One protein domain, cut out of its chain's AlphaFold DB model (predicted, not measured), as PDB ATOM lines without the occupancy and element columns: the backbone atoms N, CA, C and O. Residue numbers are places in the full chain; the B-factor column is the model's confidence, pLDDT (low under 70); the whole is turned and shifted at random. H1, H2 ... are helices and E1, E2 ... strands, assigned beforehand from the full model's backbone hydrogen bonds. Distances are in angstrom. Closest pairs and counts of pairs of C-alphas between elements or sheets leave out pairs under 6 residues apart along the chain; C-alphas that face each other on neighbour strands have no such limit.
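Overview. This is residues 308 to 312 and 678 to 733 of the 736 residues of a protein of Sus scrofa (UniProt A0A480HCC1). With little regular structure, a small ribbon of two antiparallel strands, E1 and E2, lies toward one end of an elongated shape, with the short helix H1 following E1. From E2, residues 706 to 725 loop out to the other end, where residues 308 to 309 pair antiparallel with 715 to 716, and back to the helix H2. The printed part has 61 residues, 21 in named elements, in the order E1, H1, E2, H2, class mixed; it is only just loose, close to compact, radius of gyration of the C-alphas 13.0 A, spans 40 by 22 by 18 A.

Arrangement. E1, residues 678 to 682, and E2, residues 701 to 705, are antiparallel neighbours at 153 degrees; N 681 and O 702 are 2.9 A apart, within hydrogen-bond range. H1, residues 683 to 686, has its closest C-alphas to E2 at Met 683 and Val 701, 5.2 A. H2, residues 726 to 732, comes closest to E1 with the C-alphas of Leu 732 and Ala 679, 7.0 A. H1 and H2 are apart. Every O i to N i+4 pair in H2 is within hydrogen-bond range; H1 is too short for one.

Along the chain. E1 begins at C-alpha 678 (6.183, -40.094, 35.286) and measures 13.3 A, E2 13.2 A. H1 measures 4.9 A; H2 measures 9.8 A and ends at C-alpha 732 (10.052, -35.060, 30.612).

Size, cuts and confidence. Residues 313 to 677 are not printed, and C-alphas 312 and 678 are 26.2 A apart. The links H1 to E2 and E2 to H2 are long. Residues 695 to 697 and 716 to 733 are under pLDDT 70.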
ATOM      1  N   LEU A 308      19.132 -25.713  36.011       81.88
ATOM      2  CA  LEU A 308      17.746 -25.462  36.388       81.88
ATOM      3  C   LEU A 308      17.725 -24.442  37.529       81.88
ATOM      4  O   LEU A 308      18.324 -24.649  38.587       81.88
ATOM      5  N   LYS A 309      17.050 -23.318  37.312       85.25
ATOM      6  CA  LYS A 309      16.882 -22.256  38.310       85.25
ATOM      7  C   LYS A 309      15.461 -22.330  38.848       85.25
ATOM      8  O   LYS A 309      14.521 -22.448  38.065       85.25
ATOM      9  N   GLY A 310      15.312 -22.247  40.165       86.38
ATOM     10  CA  GLY A 310      14.017 -21.956  40.759       86.38
ATOM     11  C   GLY A 310      13.553 -20.556  40.360       86.38
ATOM     12  O   GLY A 310      14.349 -19.705  39.952       86.38
ATOM     13  N   GLU A 311      12.256 -20.312  40.503       90.25
ATOM     14  CA  GLU A 311      11.698 -18.959  40.457       90.25
ATOM     15  C   GLU A 311      12.409 -18.024  41.456       90.25
ATOM     16  O   GLU A 311      12.958 -18.494  42.460       90.25
ATOM     17  N   PRO A 312      12.424 -16.701  41.230       88.75
ATOM     18  CA  PRO A 312      12.940 -15.778  42.230       88.75
ATOM     19  C   PRO A 312      12.146 -15.897  43.540       88.75
ATOM     20  O   PRO A 312      10.923 -16.052  43.537       88.75
ATOM     21  N   ARG A 678       5.376 -38.869  35.170       80.81
ATOM     22  CA  ARG A 678       6.183 -40.094  35.286       80.81
ATOM     23  C   ARG A 678       6.880 -40.351  33.967       80.81
ATOM     24  O   ARG A 678       6.346 -40.002  32.920       80.81
ATOM     25  N   ALA A 679       8.036 -40.986  34.042       83.06
ATOM     26  CA  ALA A 679       8.738 -41.500  32.881       83.06
ATOM     27  C   ALA A 679       9.167 -42.937  33.155       83.06
ATOM     28  O   ALA A 679       9.522 -43.283  34.281       83.06
ATOM     29  N   VAL A 680       9.134 -43.763  32.119       86.06
ATOM     30  CA  VAL A 680       9.713 -45.102  32.118       86.06
ATOM     31  C   VAL A 680      11.026 -44.976  31.354       86.06
ATOM     32  O   VAL A 680      11.021 -44.585  30.191       86.06
ATOM     33  N   LEU A 681      12.157 -45.176  32.028       86.44
ATOM     34  CA  LEU A 681      13.489 -44.921  31.474       86.44
ATOM     35  C   LEU A 681      14.231 -46.225  31.199       86.44
ATOM     36  O   LEU A 681      14.228 -47.123  32.038       86.44
ATOM     37  N   SER A 682      14.932 -46.317  30.072       85.19
ATOM     38  CA  SER A 682      15.799 -47.467  29.789       85.19
ATOM     39  C   SER A 682      16.967 -47.542  30.782       85.19
ATOM     40  O   SER A 682      17.791 -46.626  30.842       85.19
ATOM     41  N   MET A 683      17.098 -48.650  31.520       85.00
ATOM     42  CA  MET A 683      18.245 -48.875  32.411       85.00
ATOM     43  C   MET A 683      19.563 -48.978  31.633       85.00
ATOM     44  O   MET A 683      20.582 -48.495  32.118       85.00
ATOM     45  N   GLY A 684      19.529 -49.530  30.412       83.81
ATOM     46  CA  GLY A 684      20.689 -49.578  29.513       83.81
ATOM     47  C   GLY A 684      21.117 -48.192  29.013       83.81
ATOM     48  O   GLY A 684      22.306 -47.916  28.891       83.81
ATOM     49  N   GLY A 685      20.163 -47.280  28.794       81.00
ATOM     50  CA  GLY A 685      20.478 -45.865  28.565       81.00
ATOM     51  C   GLY A 685      21.149 -45.237  29.789       81.00
ATOM     52  O   GLY A 685      22.231 -44.655  29.682       81.00
ATOM     53  N   LEU A 686      20.552 -45.421  30.972       82.25
ATOM     54  CA  LEU A 686      21.051 -44.843  32.224       82.25
ATOM     55  C   LEU A 686      22.466 -45.325  32.588       82.25
ATOM     56  O   LEU A 686      23.264 -44.514  33.057       82.25
ATOM     57  N   SER A 687      22.822 -46.589  32.321       82.50
ATOM     58  CA  SER A 687      24.192 -47.100  32.527       82.50
ATOM     59  C   SER A 687      25.249 -46.448  31.630       82.50
ATOM     60  O   SER A 687      26.436 -46.522  31.939       82.50
ATOM     61  N   HIS A 688      24.838 -45.781  30.550       79.88
ATOM     62  CA  HIS A 688      25.716 -45.013  29.660       79.88
ATOM     63  C   HIS A 688      25.563 -43.495  29.822       79.88
ATOM     64  O   HIS A 688      26.131 -42.732  29.046       79.88
ATOM     65  N   GLY A 689      24.823 -43.040  30.839       74.62
ATOM     66  CA  GLY A 689      24.579 -41.617  31.058       74.62
ATOM     67  C   GLY A 689      23.639 -40.994  30.023       74.62
ATOM     68  O   GLY A 689      23.749 -39.808  29.739       74.62
ATOM     69  N   VAL A 690      22.710 -41.766  29.454       76.38
ATOM     70  CA  VAL A 690      21.728 -41.267  28.480       76.38
ATOM     71  C   VAL A 690      20.318 -41.503  29.002       76.38
ATOM     72  O   VAL A 690      19.957 -42.613  29.393       76.38
ATOM     73  N   ILE A 691      19.488 -40.465  28.988       77.00
ATOM     74  CA  ILE A 691      18.069 -40.606  29.297       77.00
ATOM     75  C   ILE A 691      17.343 -40.933  27.990       77.00
ATOM     76  O   ILE A 691      17.339 -40.132  27.059       77.00
ATOM     77  N   ARG A 692      16.716 -42.110  27.936       76.81
ATOM     78  CA  ARG A 692      15.785 -42.517  26.874       76.81
ATOM     79  C   ARG A 692      14.491 -42.990  27.522       76.81
ATOM     80  O   ARG A 692      14.540 -43.875  28.384       76.81
ATOM     81  N   VAL A 693      13.365 -42.391  27.141       78.06
ATOM     82  CA  VAL A 693      12.032 -42.853  27.547       78.06
ATOM     83  C   VAL A 693      11.695 -44.095  26.727       78.06
ATOM     84  O   VAL A 693      11.714 -44.051  25.500       78.06
ATOM     85  N   ASP A 694      11.397 -45.198  27.406       77.06
ATOM     86  CA  ASP A 694      10.838 -46.403  26.792       77.06
ATOM     87  C   ASP A 694       9.313 -46.386  26.986       77.06
ATOM     88  O   ASP A 694       8.811 -45.915  28.009       77.06
ATOM     89  N   ALA A 695       8.573 -46.863  25.988       69.12
ATOM     90  CA  ALA A 695       7.113 -46.934  26.020       69.12
ATOM     91  C   ALA A 695       6.597 -48.310  26.481       69.12
ATOM     92  O   ALA A 695       5.400 -48.464  26.719       69.12
ATOM     93  N   GLU A 696       7.475 -49.310  26.590       65.19
ATOM     94  CA  GLU A 696       7.100 -50.704  26.827       65.19
ATOM     95  C   GLU A 696       7.482 -51.192  28.232       65.19
ATOM     96  O   GLU A 696       8.533 -50.846  28.778       65.19
ATOM     97  N   GLU A 697       6.664 -52.088  28.793       63.09
ATOM     98  CA  GLU A 697       6.925 -52.779  30.064       63.09
ATOM     99  C   GLU A 697       8.003 -53.876  29.915       63.09
ATOM    100  O   GLU A 697       7.761 -55.067  30.123       63.09
ATOM    101  N   LYS A 698       9.228 -53.492  29.532       74.06
ATOM    102  CA  LYS A 698      10.378 -54.409  29.487       74.06
ATOM    103  C   LYS A 698      10.999 -54.570  30.877       74.06
ATOM    104  O   LYS A 698      11.064 -53.627  31.656       74.06
ATOM    105  N   LEU A 699      11.611 -55.722  31.159       74.31
ATOM    106  CA  LEU A 699      12.401 -55.934  32.392       74.31
ATOM    107  C   LEU A 699      13.652 -55.029  32.497       74.31
ATOM    108  O   LEU A 699      14.306 -54.996  33.536       74.31
ATOM    109  N   SER A 700      13.995 -54.310  31.426       83.25
ATOM    110  CA  SER A 700      15.141 -53.404  31.309       83.25
ATOM    111  C   SER A 700      14.800 -51.922  31.543       83.25
ATOM    112  O   SER A 700      15.628 -51.062  31.229       83.25
ATOM    113  N   VAL A 701      13.623 -51.598  32.094       85.50
ATOM    114  CA  VAL A 701      13.201 -50.210  32.369       85.50
ATOM    115  C   VAL A 701      13.106 -49.884  33.860       85.50
ATOM    116  O   VAL A 701      12.892 -50.751  34.705       85.50
ATOM    117  N   LEU A 702      13.233 -48.596  34.175       85.38
ATOM    118  CA  LEU A 702      13.073 -48.011  35.497       85.38
ATOM    119  C   LEU A 702      12.001 -46.918  35.444       85.38
ATOM    120  O   LEU A 702      12.195 -45.879  34.812       85.38
ATOM    121  N   THR A 703      10.887 -47.116  36.145       84.81
ATOM    122  CA  THR A 703       9.896 -46.050  36.339       84.81
ATOM    123  C   THR A 703      10.443 -45.011  37.312       84.81
ATOM    124  O   THR A 703      10.803 -45.341  38.442       84.81
ATOM    125  N   VAL A 704      10.460 -43.746  36.897       83.25
ATOM    126  CA  VAL A 704      10.833 -42.601  37.731       83.25
ATOM    127  C   VAL A 704       9.662 -41.638  37.899       83.25
ATOM    128  O   VAL A 704       8.835 -41.435  37.005       83.25
ATOM    129  N   GLN A 705       9.609 -41.021  39.075       83.31
ATOM    130  CA  GLN A 705       8.651 -39.985  39.428       83.31
ATOM    131  C   GLN A 705       9.381 -38.641  39.481       83.31
ATOM    132  O   GLN A 705      10.366 -38.509  40.204       83.31
ATOM    133  N   ASP A 706       8.871 -37.636  38.768       83.94
ATOM    134  CA  ASP A 706       9.337 -36.256  38.939       83.94
ATOM    135  C   ASP A 706       9.127 -35.779  40.394       83.94
ATOM    136  O   ASP A 706       8.043 -35.967  40.959       83.94
ATOM    137  N   VAL A 707      10.169 -35.167  40.971       84.38
ATOM    138  CA  VAL A 707      10.217 -34.603  42.337       84.38
ATOM    139  C   VAL A 707       9.796 -33.130  42.399       84.38
ATOM    140  O   VAL A 707       9.753 -32.551  43.482       84.38
ATOM    141  N   GLY A 708       9.470 -32.525  41.258       87.81
ATOM    142  CA  GLY A 708       8.893 -31.197  41.143       87.81
ATOM    143  C   GLY A 708       9.893 -30.078  40.878       87.81
ATOM    144  O   GLY A 708      10.931 -30.246  40.244       87.81
ATOM    145  N   GLN A 709       9.527 -28.882  41.327       89.56
ATOM    146  CA  GLN A 709      10.188 -27.636  40.959       89.56
ATOM    147  C   GLN A 709      11.383 -27.400  41.877       89.56
ATOM    148  O   GLN A 709      11.280 -27.610  43.087       89.56
ATOM    149  N   VAL A 710      12.483 -26.885  41.321       91.62
ATOM    150  CA  VAL A 710      13.588 -26.334  42.118       91.62
ATOM    151  C   VAL A 710      13.036 -25.278  43.082       91.62
ATOM    152  O   VAL A 710      12.160 -24.484  42.716       91.62
ATOM    153  N   MET A 711      13.527 -25.281  44.322       92.88
ATOM    154  CA  MET A 711      13.095 -24.324  45.344       92.88
ATOM    155  C   MET A 711      13.310 -22.866  44.897       92.88
ATOM    156  O   MET A 711      14.318 -22.585  44.244       92.88
ATOM    157  N   PRO A 712      12.418 -21.923  45.263       91.69
ATOM    158  CA  PRO A 712      12.601 -20.503  44.978       91.69
ATOM    159  C   PRO A 712      13.968 -19.982  45.441       91.69
ATOM    160  O   PRO A 712      14.426 -20.302  46.536       91.69
ATOM    161  N   GLY A 713      14.648 -19.214  44.588       86.31
ATOM    162  CA  GLY A 713      16.028 -18.748  44.789       86.31
ATOM    163  C   GLY A 713      17.118 -19.820  44.600       86.31
ATOM    164  O   GLY A 713      18.292 -19.475  44.446       86.31
ATOM    165  N   GLY A 714      16.752 -21.103  44.564       82.25
ATOM    166  CA  GLY A 714      17.655 -22.234  44.375       82.25
ATOM    167  C   GLY A 714      18.142 -22.406  42.933       82.25
ATOM    168  O   GLY A 714      17.541 -21.924  41.969       82.25
ATOM    169  N   LYS A 715      19.257 -23.125  42.774       79.19
ATOM    170  CA  LYS A 715      19.830 -23.504  41.473       79.19
ATOM    171  C   LYS A 715      20.338 -24.938  41.549       79.19
ATOM    172  O   LYS A 715      21.087 -25.268  42.464       79.19
ATOM    173  N   VAL A 716      19.972 -25.761  40.573       69.88
ATOM    174  CA  VAL A 716      20.413 -27.151  40.446       69.88
ATOM    175  C   VAL A 716      21.192 -27.290  39.141       69.88
ATOM    176  O   VAL A 716      20.591 -27.221  38.065       69.88
ATOM    177  N   PRO A 717      22.525 -27.457  39.185       63.44
ATOM    178  CA  PRO A 717      23.266 -27.838  37.997       63.44
ATOM    179  C   PRO A 717      22.896 -29.277  37.629       63.44
ATOM    180  O   PRO A 717      22.977 -30.176  38.468       63.44
ATOM    181  N   ALA A 718      22.522 -29.508  36.372       58.88
ATOM    182  CA  ALA A 718      22.546 -30.860  35.836       58.88
ATOM    183  C   ALA A 718      24.005 -31.354  35.850       58.88
ATOM    184  O   ALA A 718      24.917 -30.631  35.444       58.88
ATOM    185  N   GLY A 719      24.236 -32.563  36.370       47.78
ATOM    186  CA  GLY A 719      25.560 -33.193  36.354       47.78
ATOM    187  C   GLY A 719      26.037 -33.491  34.926       47.78
ATOM    188  O   GLY A 719      25.282 -33.303  33.975       47.78
ATOM    189  N   ARG A 720      27.286 -33.968  34.776       41.47
ATOM    190  CA  ARG A 720      27.900 -34.288  33.468       41.47
ATOM    191  C   ARG A 720      26.927 -35.043  32.553       41.47
ATOM    192  O   ARG A 720      26.702 -36.227  32.757       41.47
ATOM    193  N   VAL A 721      26.420 -34.311  31.558       42.50
ATOM    194  CA  VAL A 721      25.716 -34.757  30.349       42.50
ATOM    195  C   VAL A 721      24.948 -36.071  30.523       42.50
ATOM    196  O   VAL A 721      25.282 -37.078  29.911       42.50
ATOM    197  N   LEU A 722      23.862 -36.020  31.299       48.06
ATOM    198  CA  LEU A 722      22.683 -36.797  30.929       48.06
ATOM    199  C   LEU A 722      22.051 -36.082  29.739       48.06
ATOM    200  O   LEU A 722      21.346 -35.089  29.920       48.06
ATOM    201  N   SER A 723      22.366 -36.525  28.524       47.59
ATOM    202  CA  SER A 723      21.630 -36.035  27.364       47.59
ATOM    203  C   SER A 723      20.287 -36.755  27.251       47.59
ATOM    204  O   SER A 723      20.016 -37.762  27.915       47.59
ATOM    205  N   CYS A 724      19.441 -36.188  26.407       46.75
ATOM    206  CA  CYS A 724      18.042 -36.512  26.294       46.75
ATOM    207  C   CYS A 724      17.658 -36.244  24.837       46.75
ATOM    208  O   CYS A 724      17.825 -35.115  24.365       46.75
ATOM    209  N   ASP A 725      17.180 -37.256  24.110       49.44
ATOM    210  CA  ASP A 725      16.675 -37.025  22.755       49.44
ATOM    211  C   ASP A 725      15.448 -36.087  22.792       49.44
ATOM    212  O   ASP A 725      14.806 -35.904  23.831       49.44
ATOM    213  N   ARG A 726      15.090 -35.467  21.660       42.16
ATOM    214  CA  ARG A 726      13.993 -34.480  21.615       42.16
ATOM    215  C   ARG A 726      12.628 -35.037  22.041       42.16
ATOM    216  O   ARG A 726      11.797 -34.273  22.534       42.16
ATOM    217  N   VAL A 727      12.378 -36.333  21.861       46.53
ATOM    218  CA  VAL A 727      11.117 -36.985  22.253       46.53
ATOM    219  C   VAL A 727      11.097 -37.180  23.767       46.53
ATOM    220  O   VAL A 727      10.135 -36.787  24.431       46.53
ATOM    221  N   THR A 728      12.196 -37.684  24.322       47.00
ATOM    222  CA  THR A 728      12.437 -37.861  25.756       47.00
ATOM    223  C   THR A 728      12.420 -36.511  26.495       47.00
ATOM    224  O   THR A 728      11.772 -36.393  27.537       47.00
ATOM    225  N   ALA A 729      13.018 -35.451  25.939       48.56
ATOM    226  CA  ALA A 729      13.011 -34.104  26.517       48.56
ATOM    227  C   ALA A 729      11.585 -33.535  26.607       48.56
ATOM    228  O   ALA A 729      11.162 -33.050  27.661       48.56
ATOM    229  N   LYS A 730      10.805 -33.691  25.529       45.03
ATOM    230  CA  LYS A 730       9.395 -33.288  25.463       45.03
ATOM    231  C   LYS A 730       8.513 -34.098  26.422       45.03
ATOM    232  O   LYS A 730       7.647 -33.517  27.076       45.03
ATOM    233  N   ALA A 731       8.759 -35.403  26.561       42.78
ATOM    234  CA  ALA A 731       8.071 -36.266  27.525       42.78
ATOM    235  C   ALA A 731       8.374 -35.868  28.984       42.78
ATOM    236  O   ALA A 731       7.468 -35.800  29.818       42.78
ATOM    237  N   LEU A 732       9.629 -35.523  29.286       45.03
ATOM    238  CA  LEU A 732      10.052 -35.060  30.612       45.03
ATOM    239  C   LEU A 732       9.648 -33.611  30.920       45.03
ATOM    240  O   LEU A 732       9.609 -33.227  32.087       45.03
ATOM    241  N   GLY A 733       9.271 -32.822  29.912       40.44
ATOM    242  CA  GLY A 733       8.870 -31.425  30.088       40.44
ATOM    243  C   GLY A 733      10.028 -30.438  30.158       40.44
ATOM    244  O   GLY A 733       9.835 -29.331  30.656       40.44
TER     245      GLY A 733